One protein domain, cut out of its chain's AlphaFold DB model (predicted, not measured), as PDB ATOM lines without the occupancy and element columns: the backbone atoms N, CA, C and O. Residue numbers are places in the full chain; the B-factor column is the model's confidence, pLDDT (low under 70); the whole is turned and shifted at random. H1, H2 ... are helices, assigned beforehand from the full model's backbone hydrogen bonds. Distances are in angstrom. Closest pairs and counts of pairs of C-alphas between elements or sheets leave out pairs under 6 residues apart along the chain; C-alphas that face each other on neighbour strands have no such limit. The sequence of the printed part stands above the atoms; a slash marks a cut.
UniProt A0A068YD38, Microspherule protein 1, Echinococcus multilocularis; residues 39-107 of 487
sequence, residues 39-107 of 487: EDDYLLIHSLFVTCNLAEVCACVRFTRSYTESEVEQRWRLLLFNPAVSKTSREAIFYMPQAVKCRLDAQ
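AT A GLANCE: This is residues 39 to 107 of the 487 residues of the protein "Microspherule protein 1" of Echinococcus multilocularis (UniProt A0A068YD38). One helix, H1, runs through the middle of the domain, and the four other helices, H2, H3, H4 and H5, go round it one after another as an open ring. The ring does not close: H2 and H5, at its two ends, are apart. The printed part has 69 residues with five named helices in the order H1 to H5 and no named strand, and its class is all helix. It is compact, with a radius of gyration of the C-alphas of 11.6 A, and rounded, spanning 28 by 28 by 21 A.

IN THESE COORDINATES: H1, residues 39 to 51, begins with C-alpha 39 at (205.473, -10.403, 9.279) and is 17.8 A long. H2 is residues 54 to 60. H3, residues 69 to 81, is 18.1 A long, and H4, residues 83 to 94, 16.1 A. H5, residues 98 to 105, ends with C-alpha 105 at (205.367, -0.461, 12.439).

HOW THE PARTS SIT: H1 is the hub and touches the four other helices. Its closest C-alphas to H2 are Ser 47 and Val 57, 6.3 A apart, at 72 degrees, only just about perpendicular. H1 and H3 only just touch, with 3 pairs of C-alphas within 8 A, through residues 44 to 45 of H1 alone. Residues 39 to 42 of H1 alone touch H4, closest at the C-alphas of Tyr 42 and Ile 93, 6.6 A, about perpendicular at 82 degrees. H1 touches H5 with residues 39 to 43 alone, closest at the C-alphas of Leu 43 and Leu 104, 6.7 A, at a steep tilt of 43 degrees, the same way. H2 touches residues 69 to 73 of H3 alone, closest at the C-alphas of Cys 58 and Glu 69, 6.0 A. H3 and H4 touch only at the corner by their link. In H1, H2, H3, H4 and H5 every O i to N i+4 pair is within hydrogen-bond range.

THE WHOLE: The C-alphas of Ser 70 and Ala 99 are the two farthest apart, 30.2 A. The printed part has no cut, and no link is long. Residues 51 to 53, 55 to 56 and 81 to 84 have pLDDT under 70.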
ATOM      1  N   GLU A  39     205.301 -11.805   9.673       90.94
ATOM      2  CA  GLU A  39     205.473 -10.403   9.279       90.94
ATOM      3  C   GLU A  39     204.339  -9.903   8.378       90.94
ATOM      4  O   GLU A  39     203.863  -8.786   8.564       90.94
ATOM      5  N   ASP A  40     203.883 -10.732   7.433       92.69
ATOM      6  CA  ASP A  40     202.773 -10.386   6.544       92.69
ATOM      7  C   ASP A  40     201.451 -10.364   7.304       92.69
ATOM      8  O   ASP A  40     200.656  -9.450   7.114       92.69
ATOM      9  N   ASP A  41     201.229 -11.344   8.188       92.19
ATOM     10  CA  ASP A  41     200.052 -11.359   9.054       92.19
ATOM     11  C   ASP A  41     200.041 -10.128   9.968       92.19
ATOM     12  O   ASP A  41     199.003  -9.490  10.099       92.19
ATOM     13  N   TYR A  42     201.186  -9.753  10.555       92.19
ATOM     14  CA  TYR A  42     201.315  -8.537  11.361       92.19
ATOM     15  C   TYR A  42     200.945  -7.293  10.545       92.19
ATOM     16  O   TYR A  42     200.084  -6.520  10.955       92.19
ATOM     17  N   LEU A  43     201.543  -7.115   9.365       92.38
ATOM     18  CA  LEU A  43     201.239  -5.970   8.511       92.38
ATOM     19  C   LEU A  43     199.777  -5.953   8.069       92.38
ATOM     20  O   LEU A  43     199.159  -4.895   8.113       92.38
ATOM     21  N   LEU A  44     199.211  -7.098   7.688       89.88
ATOM     22  CA  LEU A  44     197.816  -7.208   7.273       89.88
ATOM     23  C   LEU A  44     196.873  -6.800   8.407       89.88
ATOM     24  O   LEU A  44     196.021  -5.940   8.219       89.88
ATOM     25  N   ILE A  45     197.065  -7.399   9.583       86.88
ATOM     26  CA  ILE A  45     196.281  -7.159  10.795       86.88
ATOM     27  C   ILE A  45     196.341  -5.673  11.168       86.88
ATOM     28  O   ILE A  45     195.312  -5.006  11.228       86.88
ATOM     29  N   HIS A  46     197.545  -5.137  11.356       87.88
ATOM     30  CA  HIS A  46     197.724  -3.776  11.845       87.88
ATOM     31  C   HIS A  46     197.336  -2.713  10.805       87.88
ATOM     32  O   HIS A  46     196.701  -1.723  11.159       87.88
ATOM     33  N   SER A  47     197.643  -2.924   9.522       83.62
ATOM     34  CA  SER A  47     197.277  -1.969   8.468       83.62
ATOM     35  C   SER A  47     195.771  -1.932   8.237       83.62
ATOM     36  O   SER A  47     195.222  -0.848   8.084       83.62
ATOM     37  N   LEU A  48     195.083  -3.080   8.305       77.25
ATOM     38  CA  LEU A  48     193.620  -3.109   8.262       77.25
ATOM     39  C   LEU A  48     192.978  -2.410   9.459       77.25
ATOM     40  O   LEU A  48     191.885  -1.876   9.305       77.25
ATOM     41  N   PHE A  49     193.618  -2.372  10.630       76.75
ATOM     42  CA  PHE A  49     193.084  -1.582  11.748       76.75
ATOM     43  C   PHE A  49     193.186  -0.089  11.525       76.75
ATOM     44  O   PHE A  49     192.317   0.641  11.993       76.75
ATOM     45  N   VAL A  50     194.216   0.361  10.813       74.56
ATOM     46  CA  VAL A  50     194.383   1.783  10.523       74.56
ATOM     47  C   VAL A  50     193.501   2.216   9.359       74.56
ATOM     48  O   VAL A  50     192.762   3.187   9.487       74.56
ATOM     49  N   THR A  51     193.542   1.497   8.237       69.88
ATOM     50  CA  THR A  51     192.833   1.908   7.013       69.88
ATOM     51  C   THR A  51     191.382   1.449   6.986       69.88
ATOM     52  O   THR A  51     190.568   2.007   6.257       69.88
ATOM     53  N   CYS A  52     191.051   0.380   7.723       68.62
ATOM     54  CA  CYS A  52     189.791  -0.352   7.588       68.62
ATOM     55  C   CYS A  52     189.472  -0.760   6.135       68.62
ATOM     56  O   CYS A  52     188.329  -1.091   5.835       68.62
ATOM     57  N   ASN A  53     190.470  -0.775   5.242       64.69
ATOM     58  CA  ASN A  53     190.310  -0.951   3.804       64.69
ATOM     59  C   ASN A  53     191.324  -1.948   3.256       64.69
ATOM     60  O   ASN A  53     192.526  -1.689   3.206       64.69
ATOM     61  N   LEU A  54     190.815  -3.093   2.806       70.19
ATOM     62  CA  LEU A  54     191.640  -4.161   2.269       70.19
ATOM     63  C   LEU A  54     192.280  -3.794   0.928       70.19
ATOM     64  O   LEU A  54     193.440  -4.130   0.714       70.19
ATOM     65  N   ALA A  55     191.561  -3.092   0.051       69.38
ATOM     66  CA  ALA A  55     192.083  -2.680  -1.249       69.38
ATOM     67  C   ALA A  55     193.230  -1.677  -1.082       69.38
ATOM     68  O   ALA A  55     194.267  -1.794  -1.732       69.38
ATOM     69  N   GLU A  56     193.082  -0.740  -0.141       69.94
ATOM     70  CA  GLU A  56     194.150   0.189   0.223       69.94
ATOM     71  C   GLU A  56     195.355  -0.558   0.790       69.94
ATOM     72  O   GLU A  56     196.469  -0.347   0.323       69.94
ATOM     73  N   VAL A  57     195.133  -1.508   1.705       74.69
ATOM     74  CA  VAL A  57     196.199  -2.366   2.242       74.69
ATOM     75  C   VAL A  57     196.920  -3.124   1.129       74.69
ATOM     76  O   VAL A  57     198.146  -3.152   1.111       74.69
ATOM     77  N   CYS A  58     196.195  -3.682   0.160       74.62
ATOM     78  CA  CYS A  58     196.800  -4.362  -0.986       74.62
ATOM     79  C   CYS A  58     197.641  -3.418  -1.858       74.62
ATOM     80  O   CYS A  58     198.640  -3.848  -2.431       74.62
ATOM     81  N   ALA A  59     197.247  -2.148  -1.965       71.44
ATOM     82  CA  ALA A  59     197.924  -1.159  -2.796       71.44
ATOM     83  C   ALA A  59     199.134  -0.508  -2.105       71.44
ATOM     84  O   ALA A  59     200.125  -0.202  -2.771       71.44
ATOM     85  N   CYS A  60     199.065  -0.270  -0.792       75.00
ATOM     86  CA  CYS A  60     200.041   0.549  -0.072       75.00
ATOM     87  C   CYS A  60     200.983  -0.247   0.845       75.00
ATOM     88  O   CYS A  60     202.058   0.254   1.186       75.00
ATOM     89  N   VAL A  61     200.636  -1.483   1.222       84.50
ATOM     90  CA  VAL A  61     201.449  -2.298   2.135       84.50
ATOM     91  C   VAL A  61     202.424  -3.178   1.365       84.50
ATOM     92  O   VAL A  61     202.067  -3.948   0.474       84.50
ATOM     93  N   ARG A  62     203.698  -3.101   1.755       85.69
ATOM     94  CA  ARG A  62     204.774  -3.905   1.171       85.69
ATOM     95  C   ARG A  62     204.939  -5.213   1.928       85.69
ATOM     96  O   ARG A  62     205.761  -5.330   2.831       85.69
ATOM     97  N   PHE A  63     204.166  -6.208   1.524       88.62
ATOM     98  CA  PHE A  63     204.327  -7.569   2.017       88.62
ATOM     99  C   PHE A  63     205.650  -8.210   1.568       88.62
ATOM    100  O   PHE A  63     206.311  -7.755   0.630       88.62
ATOM    101  N   THR A  64     206.033  -9.315   2.213       87.12
ATOM    102  CA  THR A  64     207.248 -10.079   1.881       87.12
ATOM    103  C   THR A  64     207.217 -10.670   0.468       87.12
ATOM    104  O   THR A  64     208.270 -10.956  -0.103       87.12
ATOM    105  N   ARG A  65     206.021 -10.816  -0.110       83.38
ATOM    106  CA  ARG A  65     205.768 -11.142  -1.517       83.38
ATOM    107  C   ARG A  65     204.550 -10.375  -2.020       83.38
ATOM    108  O   ARG A  65     203.712  -9.964  -1.225       83.38
ATOM    109  N   SER A  66     204.429 -10.233  -3.333       80.94
ATOM    110  CA  SER A  66     203.224  -9.670  -3.940       80.94
ATOM    111  C   SER A  66     202.049 -10.628  -3.763       80.94
ATOM    112  O   SER A  66     202.154 -11.800  -4.124       80.94
ATOM    113  N   TYR A  67     200.946 -10.115  -3.228       82.81
ATOM    114  CA  TYR A  67     199.678 -10.821  -3.096       82.81
ATOM    115  C   TYR A  67     198.622 -10.133  -3.955       82.81
ATOM    116  O   TYR A  67     198.619  -8.909  -4.091       82.81
ATOM    117  N   THR A  68     197.716 -10.916  -4.522       81.12
ATOM    118  CA  THR A  68     196.499 -10.402  -5.150       81.12
ATOM    119  C   THR A  68     195.480  -9.998  -4.087       81.12
ATOM    120  O   THR A  68     195.465 -10.555  -2.990       81.12
ATOM    121  N   GLU A  69     194.575  -9.077  -4.419       78.62
ATOM    122  CA  GLU A  69     193.513  -8.639  -3.500       78.62
ATOM    123  C   GLU A  69     192.685  -9.818  -2.960       78.62
ATOM    124  O   GLU A  69     192.425  -9.903  -1.762       78.62
ATOM    125  N   SER A  70     192.373 -10.791  -3.823       76.44
ATOM    126  CA  SER A  70     191.664 -12.025  -3.456       76.44
ATOM    127  C   SER A  70     192.425 -12.863  -2.417       76.44
ATOM    128  O   SER A  70     191.829 -13.372  -1.468       76.44
ATOM    129  N   GLU A  71     193.752 -12.985  -2.540       82.44
ATOM    130  CA  GLU A  71     194.580 -13.734  -1.581       82.44
ATOM    131  C   GLU A  71     194.653 -13.036  -0.222       82.44
ATOM    132  O   GLU A  71     194.578 -13.697   0.817       82.44
ATOM    133  N   VAL A  72     194.773 -11.705  -0.216       83.06
ATOM    134  CA  VAL A  72     194.765 -10.913   1.020       83.06
ATOM    135  C   VAL A  72     193.391 -11.002   1.695       83.06
ATOM    136  O   VAL A  72     193.306 -11.201   2.909       83.06
ATOM    137  N   GLU A  73     192.306 -10.957   0.920       78.25
ATOM    138  CA  GLU A  73     190.933 -11.092   1.419       78.25
ATOM    139  C   GLU A  73     190.679 -12.479   2.011       78.25
ATOM    140  O   GLU A  73     190.145 -12.619   3.117       78.25
ATOM    141  N   GLN A  74     191.098 -13.523   1.296       77.00
ATOM    142  CA  GLN A  74     191.016 -14.898   1.764       77.00
ATOM    143  C   GLN A  74     191.820 -15.084   3.051       77.00
ATOM    144  O   GLN A  74     191.315 -15.685   4.005       77.00
ATOM    145  N   ARG A  75     193.039 -14.536   3.125       87.56
ATOM    146  CA  ARG A  75     193.846 -14.608   4.344       87.56
ATOM    147  C   ARG A  75     193.174 -13.905   5.510       87.56
ATOM    148  O   ARG A  75     193.103 -14.482   6.595       87.56
ATOM    149  N   TRP A  76     192.648 -12.705   5.292       84.44
ATOM    150  CA  TRP A  76     191.934 -11.955   6.319       84.44
ATOM    151  C   TRP A  76     190.729 -12.736   6.860       84.44
ATOM    152  O   TRP A  76     190.568 -12.881   8.073       84.44
ATOM    153  N   ARG A  77     189.934 -13.353   5.976       72.38
ATOM    154  CA  ARG A  77     188.836 -14.248   6.382       72.38
ATOM    155  C   ARG A  77     189.327 -15.431   7.213       72.38
ATOM    156  O   ARG A  77     188.690 -15.773   8.206       72.38
ATOM    157  N   LEU A  78     190.448 -16.052   6.844       71.00
ATOM    158  CA  LEU A  78     191.024 -17.152   7.620       71.00
ATOM    159  C   LEU A  78     191.483 -16.691   9.012       71.00
ATOM    160  O   LEU A  78     191.235 -17.397   9.987       71.00
ATOM    161  N   LEU A  79     192.096 -15.511   9.129       78.56
ATOM    162  CA  LEU A  79     192.512 -14.945  10.418       78.56
ATOM    163  C   LEU A  79     191.321 -14.646  11.344       78.56
ATOM    164  O   LEU A  79     191.443 -14.818  12.560       78.56
ATOM    165  N   LEU A  80     190.175 -14.247  10.781       70.12
ATOM    166  CA  LEU A  80     188.952 -13.949  11.531       70.12
ATOM    167  C   LEU A  80     188.136 -15.193  11.903       70.12
ATOM    168  O   LEU A  80     187.640 -15.289  13.023       70.12
ATOM    169  N   PHE A  81     187.960 -16.128  10.966       64.25
ATOM    170  CA  PHE A  81     186.952 -17.189  11.088       64.25
ATOM    171  C   PHE A  81     187.526 -18.593  11.270       64.25
ATOM    172  O   PHE A  81     186.775 -19.494  11.635       64.25
ATOM    173  N   ASN A  82     188.824 -18.812  11.036       66.12
ATOM    174  CA  ASN A  82     189.465 -20.104  11.277       66.12
ATOM    175  C   ASN A  82     190.272 -20.060  12.593       66.12
ATOM    176  O   ASN A  82     191.370 -19.493  12.622       66.12
ATOM    177  N   PRO A  83     189.789 -20.695  13.681       62.56
ATOM    178  CA  PRO A  83     190.444 -20.633  14.988       62.56
ATOM    179  C   PRO A  83     191.873 -21.186  14.993       62.56
ATOM    180  O   PRO A  83     192.722 -20.682  15.728       62.56
ATOM    181  N   ALA A  84     192.162 -22.198  14.167       64.38
ATOM    182  CA  ALA A  84     193.489 -22.802  14.081       64.38
ATOM    183  C   ALA A  84     194.493 -21.869  13.388       64.38
ATOM    184  O   ALA A  84     195.622 -21.719  13.861       64.38
ATOM    185  N   VAL A  85     194.071 -21.195  12.312       73.31
ATOM    186  CA  VAL A  85     194.899 -20.199  11.612       73.31
ATOM    187  C   VAL A  85     195.111 -18.968  12.489       73.31
ATOM    188  O   VAL A  85     196.248 -18.540  12.666       73.31
ATOM    189  N   SER A  86     194.043 -18.457  13.109       72.44
ATOM    190  CA  SER A  86     194.103 -17.325  14.038       72.44
ATOM    191  C   SER A  86     195.056 -17.591  15.209       72.44
ATOM    192  O   SER A  86     195.905 -16.759  15.525       72.44
ATOM    193  N   LYS A  87     194.961 -18.772  15.840       70.50
ATOM    194  CA  LYS A  87     195.845 -19.161  16.950       70.50
ATOM    195  C   LYS A  87     197.304 -19.248  16.511       70.50
ATOM    196  O   LYS A  87     198.149 -18.617  17.138       70.50
ATOM    197  N   THR A  88     197.574 -19.967  15.423       74.50
ATOM    198  CA  THR A  88     198.932 -20.128  14.883       74.50
ATOM    199  C   THR A  88     199.556 -18.777  14.518       74.50
ATOM    200  O   THR A  88     200.703 -18.516  14.869       74.50
ATOM    201  N   SER A  89     198.793 -17.892  13.867       83.19
ATOM    202  CA  SER A  89     199.250 -16.548  13.494       83.19
ATOM    203  C   SER A  89     199.578 -15.695  14.723       83.19
ATOM    204  O   SER A  89     200.676 -15.149  14.825       83.19
ATOM    205  N   ARG A  90     198.680 -15.652  15.718       81.31
ATOM    206  CA  ARG A  90     198.906 -14.908  16.969       81.31
ATOM    207  C   ARG A  90     200.119 -15.413  17.742       81.31
ATOM    208  O   ARG A  90     200.879 -14.598  18.253       81.31
ATOM    209  N   GLU A  91     200.315 -16.726  17.829       75.81
ATOM    210  CA  GLU A  91     201.497 -17.313  18.473       75.81
ATOM    211  C   GLU A  91     202.779 -16.938  17.720       75.81
ATOM    212  O   GLU A  91     203.749 -16.496  18.334       75.81
ATOM    213  N   ALA A  92     202.774 -17.016  16.389       78.50
ATOM    214  CA  ALA A  92     203.940 -16.652  15.592       78.50
ATOM    215  C   ALA A  92     204.279 -15.150  15.684       78.50
ATOM    216  O   ALA A  92     205.447 -14.786  15.819       78.50
ATOM    217  N   ILE A  93     203.268 -14.274  15.691       85.56
ATOM    218  CA  ILE A  93     203.433 -12.833  15.936       85.56
ATOM    219  C   ILE A  93     203.933 -12.573  17.364       85.56
ATOM    220  O   ILE A  93     204.776 -11.698  17.580       85.56
ATOM    221  N   PHE A  94     203.449 -13.323  18.356       83.12
ATOM    222  CA  PHE A  94     203.877 -13.174  19.745       83.12
ATOM    223  C   PHE A  94     205.384 -13.413  19.893       83.12
ATOM    224  O   PHE A  94     206.074 -12.557  20.449       83.12
ATOM    225  N   TYR A  95     205.904 -14.493  19.304       85.56
ATOM    226  CA  TYR A  95     207.331 -14.844  19.342       85.56
ATOM    227  C   TYR A  95     208.220 -14.044  18.375       85.56
ATOM    228  O   TYR A  95     209.444 -14.189  18.404       85.56
ATOM    229  N   MET A  96     207.646 -13.179  17.534       86.88
ATOM    230  CA  MET A  96     208.424 -12.329  16.638       86.88
ATOM    231  C   MET A  96     209.273 -11.312  17.433       86.88
ATOM    232  O   MET A  96     208.735 -10.632  18.318       86.88
ATOM    233  N   PRO A  97     210.573 -11.142  17.107       86.00
ATOM    234  CA  PRO A  97     211.448 -10.205  17.808       86.00
ATOM    235  C   PRO A  97     210.940  -8.760  17.769       86.00
ATOM    236  O   PRO A  97     210.487  -8.275  16.732       86.00
ATOM    237  N   GLN A  98     211.108  -8.025  18.873       82.94
ATOM    238  CA  GLN A  98     210.633  -6.640  18.982       82.94
ATOM    239  C   GLN A  98     211.251  -5.709  17.929       82.94
ATOM    240  O   GLN A  98     210.558  -4.858  17.385       82.94
ATOM    241  N   ALA A  99     212.530  -5.899  17.589       80.50
ATOM    242  CA  ALA A  99     213.190  -5.118  16.542       80.50
ATOM    243  C   ALA A  99     212.520  -5.288  15.165       80.50
ATOM    244  O   ALA A  99     212.469  -4.342  14.380       80.50
ATOM    245  N   VAL A 100     211.974  -6.477  14.879       81.06
ATOM    246  CA  VAL A 100     211.220  -6.728  13.645       81.06
ATOM    247  C   VAL A 100     209.883  -5.996  13.697       81.06
ATOM    248  O   VAL A 100     209.575  -5.290  12.743       81.06
ATOM    249  N   LYS A 101     209.151  -6.075  14.818       82.19
ATOM    250  CA  LYS A 101     207.884  -5.345  15.019       82.19
ATOM    251  C   LYS A 101     208.058  -3.841  14.814       82.19
ATOM    252  O   LYS A 101     207.370  -3.279  13.976       82.19
ATOM    253  N   CYS A 102     209.070  -3.230  15.438       79.06
ATOM    254  CA  CYS A 102     209.359  -1.801  15.260       79.06
ATOM    255  C   CYS A 102     209.604  -1.418  13.787       79.06
ATOM    256  O   CYS A 102     209.191  -0.352  13.343       79.06
ATOM    257  N   ARG A 103     210.269  -2.283  13.009       85.62
ATOM    258  CA  ARG A 103     210.498  -2.053  11.573       85.62
ATOM    259  C   ARG A 103     209.226  -2.228  10.738       85.62
ATOM    260  O   ARG A 103     209.079  -1.564   9.715       85.62
ATOM    261  N   LEU A 104     208.345  -3.149  11.124       87.06
ATOM    262  CA  LEU A 104     207.047  -3.327  10.474       87.06
ATOM    263  C   LEU A 104     206.103  -2.167  10.809       87.06
ATOM    264  O   LEU A 104     205.384  -1.716   9.928       87.06
ATOM    265  N   ASP A 105     206.175  -1.614  12.022       85.06
ATOM    266  CA  ASP A 105     205.367  -0.461  12.439       85.06
ATOM    267  C   ASP A 105     205.580   0.769  11.545       85.06
ATOM    268  O   ASP A 105     204.637   1.501  11.252       85.06
ATOM    269  N   ALA A 106     206.804   0.968  11.048       83.00
ATOM    270  CA  ALA A 106     207.129   2.035  10.101       83.00
ATOM    271  C   ALA A 106     206.487   1.852   8.709       83.00
ATOM    272  O   ALA A 106     206.441   2.799   7.926       83.00
ATOM    273  N   GLN A 107     206.020   0.643   8.384       85.56
ATOM    274  CA  GLN A 107     205.369   0.314   7.111       85.56
ATOM    275  C   GLN A 107     203.841   0.364   7.199       85.56
ATOM    276  O   GLN A 107     203.179   0.279   6.168       85.56
TER     277      GLN A 107